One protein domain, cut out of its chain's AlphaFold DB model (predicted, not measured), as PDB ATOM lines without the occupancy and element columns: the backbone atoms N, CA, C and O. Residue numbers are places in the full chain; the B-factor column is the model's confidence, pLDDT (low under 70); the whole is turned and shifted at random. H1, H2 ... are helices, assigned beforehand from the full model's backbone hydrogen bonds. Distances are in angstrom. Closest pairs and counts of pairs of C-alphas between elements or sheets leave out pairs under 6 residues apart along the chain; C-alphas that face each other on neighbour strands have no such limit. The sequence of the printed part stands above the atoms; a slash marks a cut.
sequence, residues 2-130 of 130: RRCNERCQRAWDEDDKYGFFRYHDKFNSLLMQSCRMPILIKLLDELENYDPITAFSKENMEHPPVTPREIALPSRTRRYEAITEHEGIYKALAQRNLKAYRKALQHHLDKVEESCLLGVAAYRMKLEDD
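AT A GLANCE: This is residues 2 to 130 of the 130 residues of the protein "FCD domain-containing protein" of bioreactor metagenome (UniProt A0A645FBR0). Two helical hairpins pack together through H1 and H6: H1 and H2 form one, H6 and the long H7 the other, and H1, H2 and H6 make a three-helix bundle, side by side. H7 runs along the longest axis, while H3 and H4 form a loose excursion away from the bundle and short H5 packs on H7. The printed part has 129 residues with seven named helices, H1 to H7 in order, and no named strand; the class is all helix. It is compact, with a radius of gyration of the C-alphas of 15.9 A and spans of 51 by 37 by 22 A.

HOW THE PARTS SIT: H1, residues 2 to 13, touches H2, residues 17 to 34, in a hairpin at a shallow tilt of 18 degrees, opposite ways; the closest C-alphas, of Cys 8 and Phe 20, are 4.9 A apart. H3, residues 38 to 48, is close to H2 but not clearly touching, the closest C-alphas being Met 32 and Ile 41 at 6.2 A. H4, residues 54 to 59, touches no helix. H6, residues 76 to 94, touches H1, closest at the C-alphas of Asn 5 and Ile 83, 6.2 A. H7, residues 98 to 128, forms a hairpin with H6, touching it with residues 98 to 108 alone; the C-alphas of Ala 92 and Tyr 101 are closest, at 4.9 A. H5, residues 68 to 72, touches H7, closest at the C-alphas of Ala 72 and Cys 116, 4.6 A. Every O i to N i+4 pair is within hydrogen-bond range in H1, H2, H3, H5, H6 and H7; in H4, 1 of 2.

IN THESE COORDINATES: H1 begins at C-alpha 2 (96.592, 89.281, 75.857). H2 is 26.0 A long, H6 27.1 A and H7 45.3 A, ending at C-alpha 128 (77.938, 122.513, 92.256).

THE WHOLE: The C-alphas farthest apart, Arg 96 and Asp 130, are 50.8 A apart. The printed part has no cut and no long link. The pLDDT is under 70 in residues 35 to 66 and 126 to 130.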
ATOM      1  N   ARG A   2      96.939  89.093  77.288       89.69
ATOM      2  CA  ARG A   2      96.592  89.281  75.857       89.69
ATOM      3  C   ARG A   2      95.098  89.134  75.530       89.69
ATOM      4  O   ARG A   2      94.479  90.066  75.044       89.69
ATOM      5  N   ARG A   3      94.498  87.995  75.897       92.06
ATOM      6  CA  ARG A   3      93.062  87.729  75.682       92.06
ATOM      7  C   ARG A   3      92.137  88.715  76.403       92.06
ATOM      8  O   ARG A   3      91.026  88.932  75.944       92.06
ATOM      9  N   CYS A   4      92.561  89.265  77.543       88.56
ATOM     10  CA  CYS A   4      91.796  90.301  78.237       88.56
ATOM     11  C   CYS A   4      91.799  91.575  77.395       88.56
ATOM     12  O   CYS A   4      90.735  92.118  77.146       88.56
ATOM     13  N   ASN A   5      92.965  91.974  76.881       91.06
ATOM     14  CA  ASN A   5      93.093  93.168  76.053       91.06
ATOM     15  C   ASN A   5      92.331  93.044  74.721       91.06
ATOM     16  O   ASN A   5      91.595  93.946  74.349       91.06
ATOM     17  N   GLU A   6      92.406  91.884  74.057       94.69
ATOM     18  CA  GLU A   6      91.638  91.593  72.833       94.69
ATOM     19  C   GLU A   6      90.120  91.672  73.062       94.69
ATOM     20  O   GLU A   6      89.386  92.192  72.226       94.69
ATOM     21  N   ARG A   7      89.629  91.161  74.198       93.50
ATOM     22  CA  ARG A   7      88.206  91.258  74.554       93.50
ATOM     23  C   ARG A   7      87.805  92.666  74.992       93.50
ATOM     24  O   ARG A   7      86.674  93.059  74.742       93.50
ATOM     25  N   CYS A   8      88.725  93.410  75.600       89.75
ATOM     26  CA  CYS A   8      88.541  94.819  75.931       89.75
ATOM     27  C   CYS A   8      88.373  95.656  74.653       89.75
ATOM     28  O   CYS A   8      87.434  96.438  74.561       89.75
ATOM     29  N   GLN A   9      89.208  95.411  73.634       94.38
ATOM     30  CA  GLN A   9      89.089  96.039  72.316       94.38
ATOM     31  C   GLN A   9      87.749  95.725  71.651       94.38
ATOM     32  O   GLN A   9      87.073  96.644  71.213       94.38
ATOM     33  N   ARG A  10      87.316  94.457  71.639       95.44
ATOM     34  CA  ARG A  10      86.005  94.095  71.069       95.44
ATOM     35  C   ARG A  10      84.847  94.790  71.778       95.44
ATOM     36  O   ARG A  10      83.974  95.331  71.120       95.44
ATOM     37  N   ALA A  11      84.870  94.818  73.111       93.38
ATOM     38  CA  ALA A  11      83.855  95.527  73.882       93.38
ATOM     39  C   ALA A  11      83.884  97.042  73.608       93.38
ATOM     40  O   ALA A  11      82.841  97.681  73.558       93.38
ATOM     41  N   TRP A  12      85.068  97.617  73.377       94.19
ATOM     42  CA  TRP A  12      85.196  99.004  72.936       94.19
ATOM     43  C   TRP A  12      84.620  99.221  71.531       94.19
ATOM     44  O   TRP A  12      83.923 100.211  71.328       94.19
ATOM     45  N   ASP A  13      84.864  98.314  70.580       94.75
ATOM     46  CA  ASP A  13      84.328  98.390  69.212       94.75
ATOM     47  C   ASP A  13      82.787  98.326  69.221       94.75
ATOM     48  O   ASP A  13      82.128  99.136  68.569       94.75
ATOM     49  N   GLU A  14      82.222  97.422  70.027       95.38
ATOM     50  CA  GLU A  14      80.779  97.174  70.190       95.38
ATOM     51  C   GLU A  14      80.057  98.211  71.079       95.38
ATOM     52  O   GLU A  14      78.847  98.116  71.265       95.38
ATOM     53  N   ASP A  15      80.775  99.201  71.626       91.94
ATOM     54  CA  ASP A  15      80.275 100.161  72.632       91.94
ATOM     55  C   ASP A  15      79.718  99.507  73.918       91.94
ATOM     56  O   ASP A  15      78.950 100.105  74.674       91.94
ATOM     57  N   ASP A  16      80.147  98.280  74.221       91.44
ATOM     58  CA  ASP A  16      79.811  97.575  75.456       91.44
ATOM     59  C   ASP A  16      80.671  98.089  76.621       91.44
ATOM     60  O   ASP A  16      81.750  97.572  76.944       91.44
ATOM     61  N   LYS A  17      80.159  99.119  77.303       87.44
ATOM     62  CA  LYS A  17      80.781  99.697  78.504       87.44
ATOM     63  C   LYS A  17      81.030  98.646  79.595       87.44
ATOM     64  O   LYS A  17      82.088  98.666  80.225       87.44
ATOM     65  N   TYR A  18      80.085  97.739  79.841       87.56
ATOM     66  CA  TYR A  18      80.194  96.768  80.935       87.56
ATOM     67  C   TYR A  18      81.222  95.681  80.621       87.56
ATOM     68  O   TYR A  18      82.046  95.339  81.474       87.56
ATOM     69  N   GLY A  19      81.218  95.175  79.387       87.56
ATOM     70  CA  GLY A  19      82.235  94.257  78.890       87.56
ATOM     71  C   GLY A  19      83.628  94.869  78.946       87.56
ATOM     72  O   GLY A  19      84.556  94.209  79.421       87.56
ATOM     73  N   PHE A  20      83.769  96.138  78.554       91.81
ATOM     74  CA  PHE A  20      85.039  96.858  78.624       91.81
ATOM     75  C   PHE A  20      85.606  96.831  80.048       91.81
ATOM     76  O   PHE A  20      86.696  96.296  80.263       91.81
ATOM     77  N   PHE A  21      84.847  97.322  81.036       86.75
ATOM     78  CA  PHE A  21      85.321  97.378  82.424       86.75
ATOM     79  C   PHE A  21      85.615  95.987  82.987       86.75
ATOM     80  O   PHE A  21      86.652  95.783  83.609       86.75
ATOM     81  N   ARG A  22      84.786  94.986  82.671       88.44
ATOM     82  CA  ARG A  22      85.028  93.599  83.091       88.44
ATOM     83  C   ARG A  22      86.388  93.074  82.625       88.44
ATOM     84  O   ARG A  22      87.086  92.399  83.385       88.44
ATOM     85  N   TYR A  23      86.748  93.304  81.363       87.56
ATOM     86  CA  TYR A  23      88.004  92.794  80.809       87.56
ATOM     87  C   TYR A  23      89.211  93.656  81.176       87.56
ATOM     88  O   TYR A  23      90.302  93.102  81.343       87.56
ATOM     89  N   HIS A  24      89.002  94.961  81.355       89.00
ATOM     90  CA  HIS A  24      89.982  95.889  81.906       89.00
ATOM     91  C   HIS A  24      90.382  95.480  83.333       89.00
ATOM     92  O   HIS A  24      91.552  95.194  83.585       89.00
ATOM     93  N   ASP A  25      89.411  95.306  84.229       85.44
ATOM     94  CA  ASP A  25      89.656  94.914  85.623       85.44
ATOM     95  C   ASP A  25      90.331  93.540  85.687       85.44
ATOM     96  O   ASP A  25      91.309  93.335  86.408       85.44
ATOM     97  N   LYS A  26      89.902  92.599  84.833       86.56
ATOM     98  CA  LYS A  26      90.538  91.278  84.757       86.56
ATOM     99  C   LYS A  26      92.003  91.347  84.314       86.56
ATOM    100  O   LYS A  26      92.787  90.486  84.724       86.56
ATOM    101  N   PHE A  27      92.380  92.307  83.468       87.94
ATOM    102  CA  PHE A  27      93.779  92.528  83.108       87.94
ATOM    103  C   PHE A  27      94.581  92.965  84.338       87.94
ATOM    104  O   PHE A  27      95.595  92.332  84.640       87.94
ATOM    105  N   ASN A  28      94.085  93.961  85.077       84.88
ATOM    106  CA  ASN A  28      94.741  94.497  86.272       84.88
ATOM    107  C   ASN A  28      94.884  93.442  87.368       84.88
ATOM    108  O   ASN A  28      95.981  93.259  87.896       84.88
ATOM    109  N   SER A  29      93.848  92.636  87.623       83.56
ATOM    110  CA  SER A  29      93.953  91.527  88.578       83.56
ATOM    111  C   SER A  29      95.039  90.523  88.181       83.56
ATOM    112  O   SER A  29      95.789  90.055  89.033       83.56
ATOM    113  N   LEU A  30      95.159  90.184  86.890       84.69
ATOM    114  CA  LEU A  30      96.219  89.285  86.418       84.69
ATOM    115  C   LEU A  30      97.607  89.922  86.546       84.69
ATOM    116  O   LEU A  30      98.571  89.207  86.816       84.69
ATOM    117  N   LEU A  31      97.718  91.238  86.344       82.94
ATOM    118  CA  LEU A  31      98.965  91.981  86.515       82.94
ATOM    119  C   LEU A  31      99.409  91.963  87.971       82.94
ATOM    120  O   LEU A  31     100.530  91.541  88.252       82.94
ATOM    121  N   MET A  32      98.504  92.287  88.890       78.75
ATOM    122  CA  MET A  32      98.762  92.209  90.324       78.75
ATOM    123  C   MET A  32      99.144  90.792  90.750       78.75
ATOM    124  O   MET A  32     100.200  90.607  91.340       78.75
ATOM    125  N   GLN A  33      98.372  89.770  90.367       75.06
ATOM    126  CA  GLN A  33      98.666  88.365  90.691       75.06
ATOM    127  C   GLN A  33      99.994  87.863  90.110       75.06
ATOM    128  O   GLN A  33     100.591  86.929  90.647       75.06
ATOM    129  N   SER A  34     100.472  88.458  89.015       75.44
ATOM    130  CA  SER A  34     101.773  88.110  88.437       75.44
ATOM    131  C   SER A  34     102.955  88.654  89.248       75.44
ATOM    132  O   SER A  34     104.058  88.100  89.175       75.44
ATOM    133  N   CYS A  35     102.737  89.684  90.071       67.88
ATOM    134  CA  CYS A  35     103.723  90.156  91.028       67.88
ATOM    135  C   CYS A  35     103.854  89.115  92.147       67.88
ATOM    136  O   CYS A  35     102.924  88.874  92.908       67.88
ATOM    137  N   ARG A  36     105.030  88.495  92.297       63.72
ATOM    138  CA  ARG A  36     105.322  87.522  93.373       63.72
ATOM    139  C   ARG A  36     105.463  88.178  94.759       63.72
ATOM    140  O   ARG A  36     106.327  87.804  95.542       63.72
ATOM    141  N   MET A  37     104.639  89.179  95.052       62.78
ATOM    142  CA  MET A  37     104.607  89.913  96.313       62.78
ATOM    143  C   MET A  37     103.186  89.848  96.892       62.78
ATOM    144  O   MET A  37     102.445  90.827  96.826       62.78
ATOM    145  N   PRO A  38     102.783  88.694  97.454       59.47
ATOM    146  CA  PRO A  38     101.416  88.456  97.930       59.47
ATOM    147  C   PRO A  38     100.954  89.435  99.018       59.47
ATOM    148  O   PRO A  38      99.765  89.711  99.116       59.47
ATOM    149  N   ILE A  39     101.882  89.993  99.803       58.81
ATOM    150  CA  ILE A  39     101.586  91.011 100.823       58.81
ATOM    151  C   ILE A  39     101.195  92.345 100.174       58.81
ATOM    152  O   ILE A  39     100.227  92.961 100.597       58.81
ATOM    153  N   LEU A  40     101.895  92.761  99.115       59.22
ATOM    154  CA  LEU A  40     101.559  93.976  98.367       59.22
ATOM    155  C   LEU A  40     100.232  93.832  97.621       59.22
ATOM    156  O   LEU A  40      99.467  94.781  97.587       59.22
ATOM    157  N   ILE A  41      99.925  92.645  97.086       59.03
ATOM    158  CA  ILE A  41      98.616  92.370  96.471       59.03
ATOM    159  C   ILE A  41      97.502  92.463  97.519       59.03
ATOM    160  O   ILE A  41      96.501  93.110  97.257       59.03
ATOM    161  N   LYS A  42      97.677  91.866  98.707       56.12
ATOM    162  CA  LYS A  42      96.684  91.973  99.788       56.12
ATOM    163  C   LYS A  42      96.493  93.407 100.272       56.12
ATOM    164  O   LYS A  42      95.361  93.815 100.449       56.12
ATOM    165  N   LEU A  43      97.573  94.167 100.443       59.09
ATOM    166  CA  LEU A  43      97.487  95.574 100.839       59.09
ATOM    167  C   LEU A  43      96.837  96.438  99.755       59.09
ATOM    168  O   LEU A  43      96.093  97.346 100.089       59.09
ATOM    169  N   LEU A  44      97.096  96.166  98.473       61.44
ATOM    170  CA  LEU A  44      96.435  96.855  97.363       61.44
ATOM    171  C   LEU A  44      94.958  96.475  97.254       61.44
ATOM    172  O   LEU A  44      94.152  97.357  97.031       61.44
ATOM    173  N   ASP A  45      94.592  95.211  97.465       60.00
ATOM    174  CA  ASP A  45      93.192  94.764  97.518       60.00
ATOM    175  C   ASP A  45      92.470  95.382  98.727       60.00
ATOM    176  O   ASP A  45      91.365  95.896  98.607       60.00
ATOM    177  N   GLU A  46      93.121  95.436  99.890       58.34
ATOM    178  CA  GLU A  46      92.618  96.152 101.064       58.34
ATOM    179  C   GLU A  46      92.532  97.663 100.825       58.34
ATOM    180  O   GLU A  46      91.612  98.269 101.354       58.34
ATOM    181  N   LEU A  47      93.422  98.262 100.023       55.00
ATOM    182  CA  LEU A  47      93.410  99.684  99.648       55.00
ATOM    183  C   LEU A  47      92.453 100.025  98.498       55.00
ATOM    184  O   LEU A  47      92.005 101.155  98.429       55.00
ATOM    185  N   GLU A  48      92.157  99.098  97.590       54.19
ATOM    186  CA  GLU A  48      91.116  99.241  96.561       54.19
ATOM    187  C   GLU A  48      89.724  99.064  97.187       54.19
ATOM    188  O   GLU A  48      88.764  99.689  96.740       54.19
ATOM    189  N   ASN A  49      89.623  98.256  98.251       51.50
ATOM    190  CA  ASN A  49      88.443  98.158  99.116       51.50
ATOM    191  C   ASN A  49      88.429  99.217 100.241       51.50
ATOM    192  O   ASN A  49      87.386  99.447 100.859       51.50
ATOM    193  N   TYR A  50      89.562  99.866 100.523       42.78
ATOM    194  CA  TYR A  50      89.623 101.093 101.307       42.78
ATOM    195  C   TYR A  50      89.185 102.184 100.359       42.78
ATOM    196  O   TYR A  50      89.881 102.502  99.412       42.78
ATOM    197  N   ASP A  51      87.993 102.708 100.553       42.59
ATOM    198  CA  ASP A  51      87.356 103.479  99.507       42.59
ATOM    199  C   ASP A  51      87.464 104.985  99.822       42.59
ATOM    200  O   ASP A  51      86.542 105.548 100.419       42.59
ATOM    201  N   PRO A  52      88.567 105.688  99.454       44.22
ATOM    202  CA  PRO A  52      88.634 107.143  99.560       44.22
ATOM    203  C   PRO A  52      87.639 107.819  98.604       44.22
ATOM    204  O   PRO A  52      87.411 109.021  98.720       44.22
ATOM    205  N   ILE A  53      87.013 107.063  97.690       42.03
ATOM    206  CA  ILE A  53      85.969 107.537  96.782       42.03
ATOM    207  C   ILE A  53      84.559 107.286  97.352       42.03
ATOM    208  O   ILE A  53      83.648 108.051  97.044       42.03
ATOM    209  N   THR A  54      84.362 106.384  98.323       44.56
ATOM    210  CA  THR A  54      83.123 106.376  99.122       44.56
ATOM    211  C   THR A  54      82.980 107.612  99.986       44.56
ATOM    212  O   THR A  54      81.848 107.930 100.337       44.56
ATOM    213  N   ALA A  55      84.055 108.354 100.274       41.59
ATOM    214  CA  ALA A  55      83.908 109.700 100.823       41.59
ATOM    215  C   ALA A  55      83.106 110.609  99.866       41.59
ATOM    216  O   ALA A  55      82.283 111.388 100.319       41.59
ATOM    217  N   PHE A  56      83.242 110.428  98.547       41.34
ATOM    218  CA  PHE A  56      82.460 111.150  97.537       41.34
ATOM    219  C   PHE A  56      81.059 110.557  97.304       41.34
ATOM    220  O   PHE A  56      80.159 111.285  96.897       41.34
ATOM    221  N   SER A  57      80.851 109.255  97.547       42.28
ATOM    222  CA  SER A  57      79.538 108.606  97.350       42.28
ATOM    223  C   SER A  57      78.625 108.624  98.581       42.28
ATOM    224  O   SER A  57      77.418 108.460  98.445       42.28
ATOM    225  N   LYS A  58      79.184 108.760  99.793       45.47
ATOM    226  CA  LYS A  58      78.400 108.743 101.040       45.47
ATOM    227  C   LYS A  58      77.836 110.111 101.411       45.47
ATOM    228  O   LYS A  58      76.856 110.146 102.145       45.47
ATOM    229  N   GLU A  59      78.432 111.202 100.930       46.56
ATOM    230  CA  GLU A  59      77.961 112.554 101.254       46.56
ATOM    231  C   GLU A  59      76.752 112.984 100.406       46.56
ATOM    232  O   GLU A  59      75.870 113.646 100.940       46.56
ATOM    233  N   ASN A  60      76.618 112.514  99.158       46.16
ATOM    234  CA  ASN A  60      75.514 112.905  98.269       46.16
ATOM    235  C   ASN A  60      74.708 111.683  97.795       46.16
ATOM    236  O   ASN A  60      74.994 111.099  96.751       46.16
ATOM    237  N   MET A  61      73.673 111.307  98.560       46.94
ATOM    238  CA  MET A  61      72.737 110.208  98.237       46.94
ATOM    239  C   MET A  61      71.782 110.502  97.058       46.94
ATOM    240  O   MET A  61      70.942 109.663  96.738       46.94
ATOM    241  N   GLU A  62      71.889 111.666  96.411       50.16
ATOM    242  CA  GLU A  62      71.007 112.080  95.307       50.16
ATOM    243  C   GLU A  62      71.497 111.632  93.917       50.16
ATOM    244  O   GLU A  62      70.690 111.518  92.994       50.16
ATOM    245  N   HIS A  63      72.779 111.263  93.768       52.06
ATOM    246  CA  HIS A  63      73.339 110.785  92.498       52.06
ATOM    247  C   HIS A  63      73.839 109.335  92.588       52.06
ATOM    248  O   HIS A  63      74.359 108.918  93.626       52.06
ATOM    249  N   PRO A  64      73.713 108.534  91.508       53.03
ATOM    250  CA  PRO A  64      74.243 107.177  91.497       53.03
ATOM    251  C   PRO A  64      75.761 107.205  91.741       53.03
ATOM    252  O   PRO A  64      76.456 108.025  91.135       53.03
ATOM    253  N   PRO A  65      76.292 106.314  92.595       60.00
ATOM    254  CA  PRO A  65      77.698 106.334  92.975       60.00
ATOM    255  C   PRO A  65      78.584 106.137  91.739       60.00
ATOM    256  O   PRO A  65      78.545 105.085  91.098       60.00
ATOM    257  N   VAL A  66      79.386 107.150  91.398       65.06
ATOM    258  CA  VAL A  66      80.390 107.043  90.332       65.06
ATOM    259  C   VAL A  66      81.556 106.221  90.860       65.06
ATOM    260  O   VAL A  66      82.132 106.523  91.903       65.06
ATOM    261  N   THR A  67      81.915 105.165  90.138       73.06
ATOM    262  CA  THR A  67      82.992 104.276  90.582       73.06
ATOM    263  C   THR A  67      84.377 104.859  90.260       73.06
ATOM    264  O   THR A  67      84.528 105.531  89.238       73.06
ATOM    265  N   PRO A  68      85.431 104.555  91.046       71.06
ATOM    266  CA  PRO A  68      86.804 104.998  90.764       71.06
ATOM    267  C   PRO A  68      87.262 104.724  89.328       71.06
ATOM    268  O   PRO A  68      87.876 105.567  88.676       71.06
ATOM    269  N   ARG A  69      86.894 103.556  88.790       75.12
ATOM    270  CA  ARG A  69      87.182 103.173  87.400       75.12
ATOM    271  C   ARG A  69      86.490 104.071  86.372       75.12
ATOM    272  O   ARG A  69      87.040 104.288  85.301       75.12
ATOM    273  N   GLU A  70      85.301 104.592  86.666       81.50
ATOM    274  CA  GLU A  70      84.589 105.511  85.772       81.50
ATOM    275  C   GLU A  70      85.182 106.917  85.820       81.50
ATOM    276  O   GLU A  70      85.214 107.583  84.789       81.50
ATOM    277  N   ILE A  71      85.714 107.326  86.976       81.94
ATOM    278  CA  ILE A  71      86.494 108.559  87.125       81.94
ATOM    279  C   ILE A  71      87.803 108.458  86.328       81.94
ATOM    280  O   ILE A  71      88.145 109.377  85.591       81.94
ATOM    281  N   ALA A  72      88.511 107.328  86.427       82.44
ATOM    282  CA  ALA A  72      89.780 107.097  85.731       82.44
ATOM    283  C   ALA A  72      89.627 106.868  84.214       82.44
ATOM    284  O   ALA A  72      90.565 107.090  83.447       82.44
ATOM    285  N   LEU A  73      88.458 106.399  83.762       87.44
ATOM    286  CA  LEU A  73      88.177 106.050  82.362       87.44
ATOM    287  C   LEU A  73      86.865 106.698  81.868       87.44
ATOM    288  O   LEU A  73      85.935 105.997  81.426       87.44
ATOM    289  N   PRO A  74      86.775 108.042  81.915       85.31
ATOM    290  CA  PRO A  74      85.510 108.753  81.759       85.31
ATOM    291  C   PRO A  74      85.006 108.732  80.315       85.31
ATOM    292  O   PRO A  74      83.801 108.691  80.073       85.31
ATOM    293  N   SER A  75      85.917 108.708  79.338       88.38
ATOM    294  CA  SER A  75      85.600 108.857  77.917       88.38
ATOM    295  C   SER A  75      85.970 107.628  77.091       88.38
ATOM    296  O   SER A  75      86.843 106.836  77.451       88.38
ATOM    297  N   ARG A  76      85.331 107.491  75.924       90.19
ATOM    298  CA  ARG A  76      85.652 106.436  74.954       90.19
ATOM    299  C   ARG A  76      87.097 106.534  74.450       90.19
ATOM    300  O   ARG A  76      87.740 105.500  74.281       90.19
ATOM    301  N   THR A  77      87.622 107.747  74.279       92.75
ATOM    302  CA  THR A  77      89.029 107.988  73.917       92.75
ATOM    303  C   THR A  77      89.973 107.476  74.998       92.75
ATOM    304  O   THR A  77      90.848 106.667  74.703       92.75
ATOM    305  N   ARG A  78      89.742 107.841  76.267       92.88
ATOM    306  CA  ARG A  78      90.586 107.384  77.378       92.88
ATOM    307  C   ARG A  78      90.558 105.859  77.522       92.88
ATOM    308  O   ARG A  78      91.589 105.241  77.769       92.88
ATOM    309  N   ARG A  79      89.394 105.239  77.307       93.38
ATOM    310  CA  ARG A  79      89.245 103.773  77.284       93.38
ATOM    311  C   ARG A  79      90.083 103.112  76.183       93.38
ATOM    312  O   ARG A  79      90.683 102.070  76.428       93.38
ATOM    313  N   TYR A  80      90.168 103.720  75.001       94.69
ATOM    314  CA  TYR A  80      91.032 103.235  73.920       94.69
ATOM    315  C   TYR A  80      92.525 103.376  74.253       94.69
ATOM    316  O   TYR A  80      93.319 102.461  74.022       94.69
ATOM    317  N   GLU A  81      92.915 104.500  74.857       95.12
ATOM    318  CA  GLU A  81      94.284 104.709  75.343       95.12
ATOM    319  C   GLU A  81      94.678 103.641  76.374       95.12
ATOM    320  O   GLU A  81      95.744 103.041  76.253       95.12
ATOM    321  N   ALA A  82      93.780 103.296  77.303       93.06
ATOM    322  CA  ALA A  82      94.014 102.250  78.300       93.06
ATOM    323  C   ALA A  82      94.242 100.861  77.667       93.06
ATOM    324  O   ALA A  82      95.118 100.115  78.107       93.06
ATOM    325  N   ILE A  83      93.525 100.520  76.586       95.00
ATOM    326  CA  ILE A  83      93.788  99.288  75.810       95.00
ATOM    327  C   ILE A  83      95.210  99.307  75.231       95.00
ATOM    328  O   ILE A  83      95.920  98.293  75.243       95.00
ATOM    329  N   THR A  84      95.648 100.463  74.735       96.31
ATOM    330  CA  THR A  84      96.987 100.636  74.155       96.31
ATOM    331  C   THR A  84      98.081 100.532  75.222       96.31
ATOM    332  O   THR A  84      99.100  99.869  75.005       96.31
ATOM    333  N   GLU A  85      97.859 101.121  76.397       95.44
ATOM    334  CA  GLU A  85      98.734 101.007  77.569       95.44
ATOM    335  C   GLU A  85      98.892  99.540  78.004       95.44
ATOM    336  O   GLU A  85     100.017  99.040  78.133       95.44
ATOM    337  N   HIS A  86      97.780  98.809  78.135       95.25
ATOM    338  CA  HIS A  86      97.769  97.379  78.459       95.25
ATOM    339  C   HIS A  86      98.517  96.533  77.423       95.25
ATOM    340  O   HIS A  86      99.244  95.600  77.787       95.25
ATOM    341  N   GLU A  87      98.395  96.864  76.135       95.62
ATOM    342  CA  GLU A  87      99.149  96.195  75.074       95.62
ATOM    343  C   GLU A  87     100.656  96.429  75.232       95.62
ATOM    344  O   GLU A  87     101.449  95.498  75.078       95.62
ATOM    345  N   GLY A  88     101.063  97.653  75.581       94.19
ATOM    346  CA  GLY A  88     102.456  98.001  75.857       94.19
ATOM    347  C   GLY A  88     103.042  97.201  77.023       94.19
ATOM    348  O   GLY A  88     104.119  96.608  76.891       94.19
ATOM    349  N   ILE A  89     102.306  97.118  78.136       92.38
ATOM    350  CA  ILE A  89     102.682  96.326  79.317       92.38
ATOM    351  C   ILE A  89     102.828  94.846  78.940       92.38
ATOM    352  O   ILE A  89     103.854  94.221  79.224       92.38
ATOM    353  N   TYR A  90     101.827  94.288  78.254       92.62
ATOM    354  CA  TYR A  90     101.842  92.891  77.828       92.62
ATOM    355  C   TYR A  90     103.009  92.581  76.877       92.62
ATOM    356  O   TYR A  90     103.714  91.590  77.086       92.62
ATOM    357  N   LYS A  91     103.257  93.421  75.863       93.81
ATOM    358  CA  LYS A  91     104.374  93.241  74.920       93.81
ATOM    359  C   LYS A  91     105.719  93.224  75.640       93.81
ATOM    360  O   LYS A  91     106.539  92.346  75.373       93.81
ATOM    361  N   ALA A  92     105.930  94.144  76.580       92.81
ATOM    362  CA  ALA A  92     107.164  94.198  77.354       92.81
ATOM    363  C   ALA A  92     107.368  92.948  78.230       92.81
ATOM    364  O   ALA A  92     108.480  92.413  78.288       92.81
ATOM    365  N   LEU A  93     106.294  92.443  78.853       90.25
ATOM    366  CA  LEU A  93     106.315  91.182  79.602       90.25
ATOM    367  C   LEU A  93     106.633  89.984  78.699       90.25
ATOM    368  O   LEU A  93     107.497  89.175  79.038       90.25
ATOM    369  N   ALA A  94     105.979  89.880  77.539       89.56
ATOM    370  CA  ALA A  94     106.186  88.787  76.588       89.56
ATOM    371  C   ALA A  94     107.636  88.732  76.076       89.56
ATOM    372  O   ALA A  94     108.204  87.652  75.922       89.56
ATOM    373  N   GLN A  95     108.253  89.898  75.879       95.00
ATOM    374  CA  GLN A  95     109.659  90.037  75.486       95.00
ATOM    375  C   GLN A  95     110.641  89.873  76.654       95.00
ATOM    376  O   GLN A  95     111.851  89.907  76.435       95.00
ATOM    377  N   ARG A  96     110.150  89.725  77.894       91.44
ATOM    378  CA  ARG A  96     110.959  89.699  79.126       91.44
ATOM    379  C   ARG A  96     111.877  90.922  79.258       91.44
ATOM    380  O   ARG A  96     112.981  90.835  79.790       91.44
ATOM    381  N   ASN A  97     111.417  92.076  78.777       92.75
ATOM    382  CA  ASN A  97     112.193  93.308  78.756       92.75
ATOM    383  C   ASN A  97     111.834  94.189  79.959       92.75
ATOM    384  O   ASN A  97     110.866  94.949  79.926       92.75
ATOM    385  N   LEU A  98     112.646  94.117  81.017       91.00
ATOM    386  CA  LEU A  98     112.407  94.855  82.261       91.00
ATOM    387  C   LEU A  98     112.379  96.380  82.064       91.00
ATOM    388  O   LEU A  98     111.562  97.062  82.680       91.00
ATOM    389  N   LYS A  99     113.249  96.927  81.204       94.62
ATOM    390  CA  LYS A  99     113.306  98.375  80.948       94.62
ATOM    391  C   LYS A  99     112.036  98.855  80.247       94.62
ATOM    392  O   LYS A  99     111.450  99.852  80.661       94.62
ATOM    393  N   ALA A 100     111.603  98.131  79.214       93.06
ATOM    394  CA  ALA A 100     110.359  98.433  78.513       93.06
ATOM    395  C   ALA A 100     109.143  98.269  79.434       93.06
ATOM    396  O   ALA A 100     108.252  99.110  79.409       93.06
ATOM    397  N   TYR A 101     109.145  97.242  80.290       92.06
ATOM    398  CA  TYR A 101     108.058  96.983  81.231       92.06
ATOM    399  C   TYR A 101     107.897  98.123  82.234       92.06
ATOM    400  O   TYR A 101     106.801  98.653  82.378       92.06
ATOM    401  N   ARG A 102     108.994  98.565  82.866       90.62
ATOM    402  CA  ARG A 102     108.971  99.709  83.793       90.62
ATOM    403  C   ARG A 102     108.457 100.978  83.122       90.62
ATOM    404  O   ARG A 102     107.633 101.671  83.700       90.62
ATOM    405  N   LYS A 103     108.908 101.254  81.894       94.12
ATOM    406  CA  LYS A 103     108.450 102.424  81.135       94.12
ATOM    407  C   LYS A 103     106.953 102.348  80.821       94.12
ATOM    408  O   LYS A 103     106.257 103.341  80.986       94.12
ATOM    409  N   ALA A 104     106.469 101.191  80.370       92.56
ATOM    410  CA  ALA A 104     105.060 100.993  80.045       92.56
ATOM    411  C   ALA A 104     104.166 101.095  81.289       92.56
ATOM    412  O   ALA A 104     103.117 101.726  81.232       92.56
ATOM    413  N   LEU A 105     104.606 100.522  82.412       90.62
ATOM    414  CA  LEU A 105     103.869 100.588  83.670       90.62
ATOM    415  C   LEU A 105     103.821 102.015  84.224       90.62
ATOM    416  O   LEU A 105     102.751 102.463  84.610       90.62
ATOM    417  N   GLN A 106     104.944 102.741  84.211       90.50
ATOM    418  CA  GLN A 106     104.967 104.140  84.643       90.50
ATOM    419  C   GLN A 106     104.021 104.992  83.795       90.50
ATOM    420  O   GLN A 106     103.193 105.706  84.337       90.50
ATOM    421  N   HIS A 107     104.080 104.842  82.470       93.56
ATOM    422  CA  HIS A 107     103.199 105.577  81.569       93.56
ATOM    423  C   HIS A 107     101.710 105.317  81.847       93.56
ATOM    424  O   HIS A 107     100.913 106.250  81.826       93.56
ATOM    425  N   HIS A 108     101.342 104.062  82.127       91.56
ATOM    426  CA  HIS A 108      99.975 103.706  82.507       91.56
ATOM    427  C   HIS A 108      99.557 104.379  83.822       91.56
ATOM    428  O   HIS A 108      98.477 104.962  83.892       91.56
ATOM    429  N   LEU A 109     100.421 104.350  84.841       88.56
ATOM    430  CA  LEU A 109     100.151 104.981  86.136       88.56
ATOM    431  C   LEU A 109      99.991 106.500  86.009       88.56
ATOM    432  O   LEU A 109      98.999 107.031  86.499       88.56
ATOM    433  N   ASP A 110     100.889 107.170  85.281       89.38
ATOM    434  CA  ASP A 110     100.821 108.618  85.042       89.38
ATOM    435  C   ASP A 110      99.485 109.002  84.378       89.38
ATOM    436  O   ASP A 110      98.843 109.984  84.748       89.38
ATOM    437  N   LYS A 111      99.026 108.194  83.409       89.56
ATOM    438  CA  LYS A 111      97.761 108.429  82.703       89.56
ATOM    439  C   LYS A 111      96.536 108.187  83.573       89.56
ATOM    440  O   LYS A 111      95.539 108.895  83.426       89.56
ATOM    441  N   VAL A 112      96.575 107.181  84.446       85.00
ATOM    442  CA  VAL A 112      95.508 106.936  85.427       85.00
ATOM    443  C   VAL A 112      95.439 108.085  86.430       85.00
ATOM    444  O   VAL A 112      94.347 108.592  86.661       85.00
ATOM    445  N   GLU A 113      96.572 108.548  86.960       83.75
ATOM    446  CA  GLU A 113      96.630 109.683  87.890       83.75
ATOM    447  C   GLU A 113      96.067 110.967  87.263       83.75
ATOM    448  O   GLU A 113      95.151 111.574  87.819       83.75
ATOM    449  N   GLU A 114      96.538 111.327  86.063       87.56
ATOM    450  CA  GLU A 114      96.035 112.473  85.294       87.56
ATOM    451  C   GLU A 114      94.514 112.384  85.092       87.56
ATOM    452  O   GLU A 114      93.779 113.339  85.352       87.56
ATOM    453  N   SER A 115      94.024 111.211  84.680       85.44
ATOM    454  CA  SER A 115      92.597 110.998  84.417       85.44
ATOM    455  C   SER A 115      91.758 111.065  85.689       85.44
ATOM    456  O   SER A 115      90.674 111.641  85.668       85.44
ATOM    457  N   CYS A 116      92.256 110.522  86.801       81.81
ATOM    458  CA  CYS A 116      91.587 110.593  88.094       81.81
ATOM    459  C   CYS A 116      91.447 112.039  88.576       81.81
ATOM    460  O   CYS A 116      90.359 112.434  88.991       81.81
ATOM    461  N   LEU A 117      92.511 112.844  88.486       82.81
ATOM    462  CA  LEU A 117      92.473 114.253  88.887       82.81
ATOM    463  C   LEU A 117      91.446 115.045  88.068       82.81
ATOM    464  O   LEU A 117      90.623 115.768  88.635       82.81
ATOM    465  N   LEU A 118      91.447 114.858  86.744       82.94
ATOM    466  CA  LEU A 118      90.479 115.493  85.850       82.94
ATOM    467  C   LEU A 118      89.049 115.005  86.111       82.94
ATOM    468  O   LEU A 118      88.117 115.806  86.145       82.94
ATOM    469  N   GLY A 119      88.871 113.700  86.324       78.25
ATOM    470  CA  GLY A 119      87.572 113.090  86.587       78.25
ATOM    471  C   GLY A 119      86.956 113.561  87.904       78.25
ATOM    472  O   GLY A 119      85.768 113.874  87.937       78.25
ATOM    473  N   VAL A 120      87.753 113.674  88.973       77.88
ATOM    474  CA  VAL A 120      87.295 114.206  90.268       77.88
ATOM    475  C   VAL A 120      86.914 115.679  90.144       77.88
ATOM    476  O   VAL A 120      85.868 116.076  90.652       77.88
ATOM    477  N   ALA A 121      87.724 116.490  89.453       77.06
ATOM    478  CA  ALA A 121      87.413 117.901  89.228       77.06
ATOM    479  C   ALA A 121      86.099 118.076  88.446       77.06
ATOM    480  O   ALA A 121      85.235 118.848  88.858       77.06
ATOM    481  N   ALA A 122      85.910 117.304  87.372       75.69
ATOM    482  CA  ALA A 122      84.684 117.327  86.580       75.69
ATOM    483  C   ALA A 122      83.455 116.826  87.358       75.69
ATOM    484  O   ALA A 122      82.356 117.341  87.170       75.69
ATOM    485  N   TYR A 123      83.627 115.827  88.229       73.62
ATOM    486  CA  TYR A 123      82.552 115.342  89.093       73.62
ATOM    487  C   TYR A 123      82.133 116.393  90.126       73.62
ATOM    488  O   TYR A 123      80.942 116.595  90.326       73.62
ATOM    489  N   ARG A 124      83.093 117.104  90.731       71.62
ATOM    490  CA  ARG A 124      82.808 118.193  91.680       71.62
ATOM    491  C   ARG A 124      82.038 119.343  91.038       71.62
ATOM    492  O   ARG A 124      81.046 119.762  91.609       71.62
ATOM    493  N   MET A 125      82.431 119.779  89.839       72.06
ATOM    494  CA  MET A 125      81.704 120.833  89.113       72.06
ATOM    495  C   MET A 125      80.241 120.455  88.855       72.06
ATOM    496  O   MET A 125      79.354 121.272  89.045       72.06
ATOM    497  N   LYS A 126      79.968 119.191  88.496       69.75
ATOM    498  CA  LYS A 126      78.589 118.716  88.302       69.75
ATOM    499  C   LYS A 126      77.734 118.747  89.568       69.75
ATOM    500  O   LYS A 126      76.532 118.883  89.445       69.75
ATOM    501  N   LEU A 127      78.340 118.585  90.743       66.44
ATOM    502  CA  LEU A 127      77.630 118.662  92.023       66.44
ATOM    503  C   LEU A 127      77.375 120.107  92.480       66.44
ATOM    504  O   LEU A 127      76.583 120.309  93.389       66.44
ATOM    505  N   GLU A 128      78.090 121.088  91.923       63.28
ATOM    506  CA  GLU A 128      77.938 122.513  92.256       63.28
ATOM    507  C   GLU A 128      76.934 123.232  91.331       63.28
ATOM    508  O   GLU A 128      76.449 124.305  91.690       63.28
ATOM    509  N   ASP A 129      76.635 122.651  90.162       56.97
ATOM    510  CA  ASP A 129      75.711 123.189  89.148       56.97
ATOM    511  C   ASP A 129      74.250 122.686  89.293       56.97
ATOM    512  O   ASP A 129      73.368 123.219  88.610       56.97
ATOM    513  N   ASP A 130      73.998 121.687  90.151       52.09
ATOM    514  CA  ASP A 130      72.670 121.126  90.490       52.09
ATOM    515  C   ASP A 130      72.116 121.734  91.799       52.09
ATOM    516  O   ASP A 130      70.887 121.994  91.858       52.09
TER     517      ASP A 130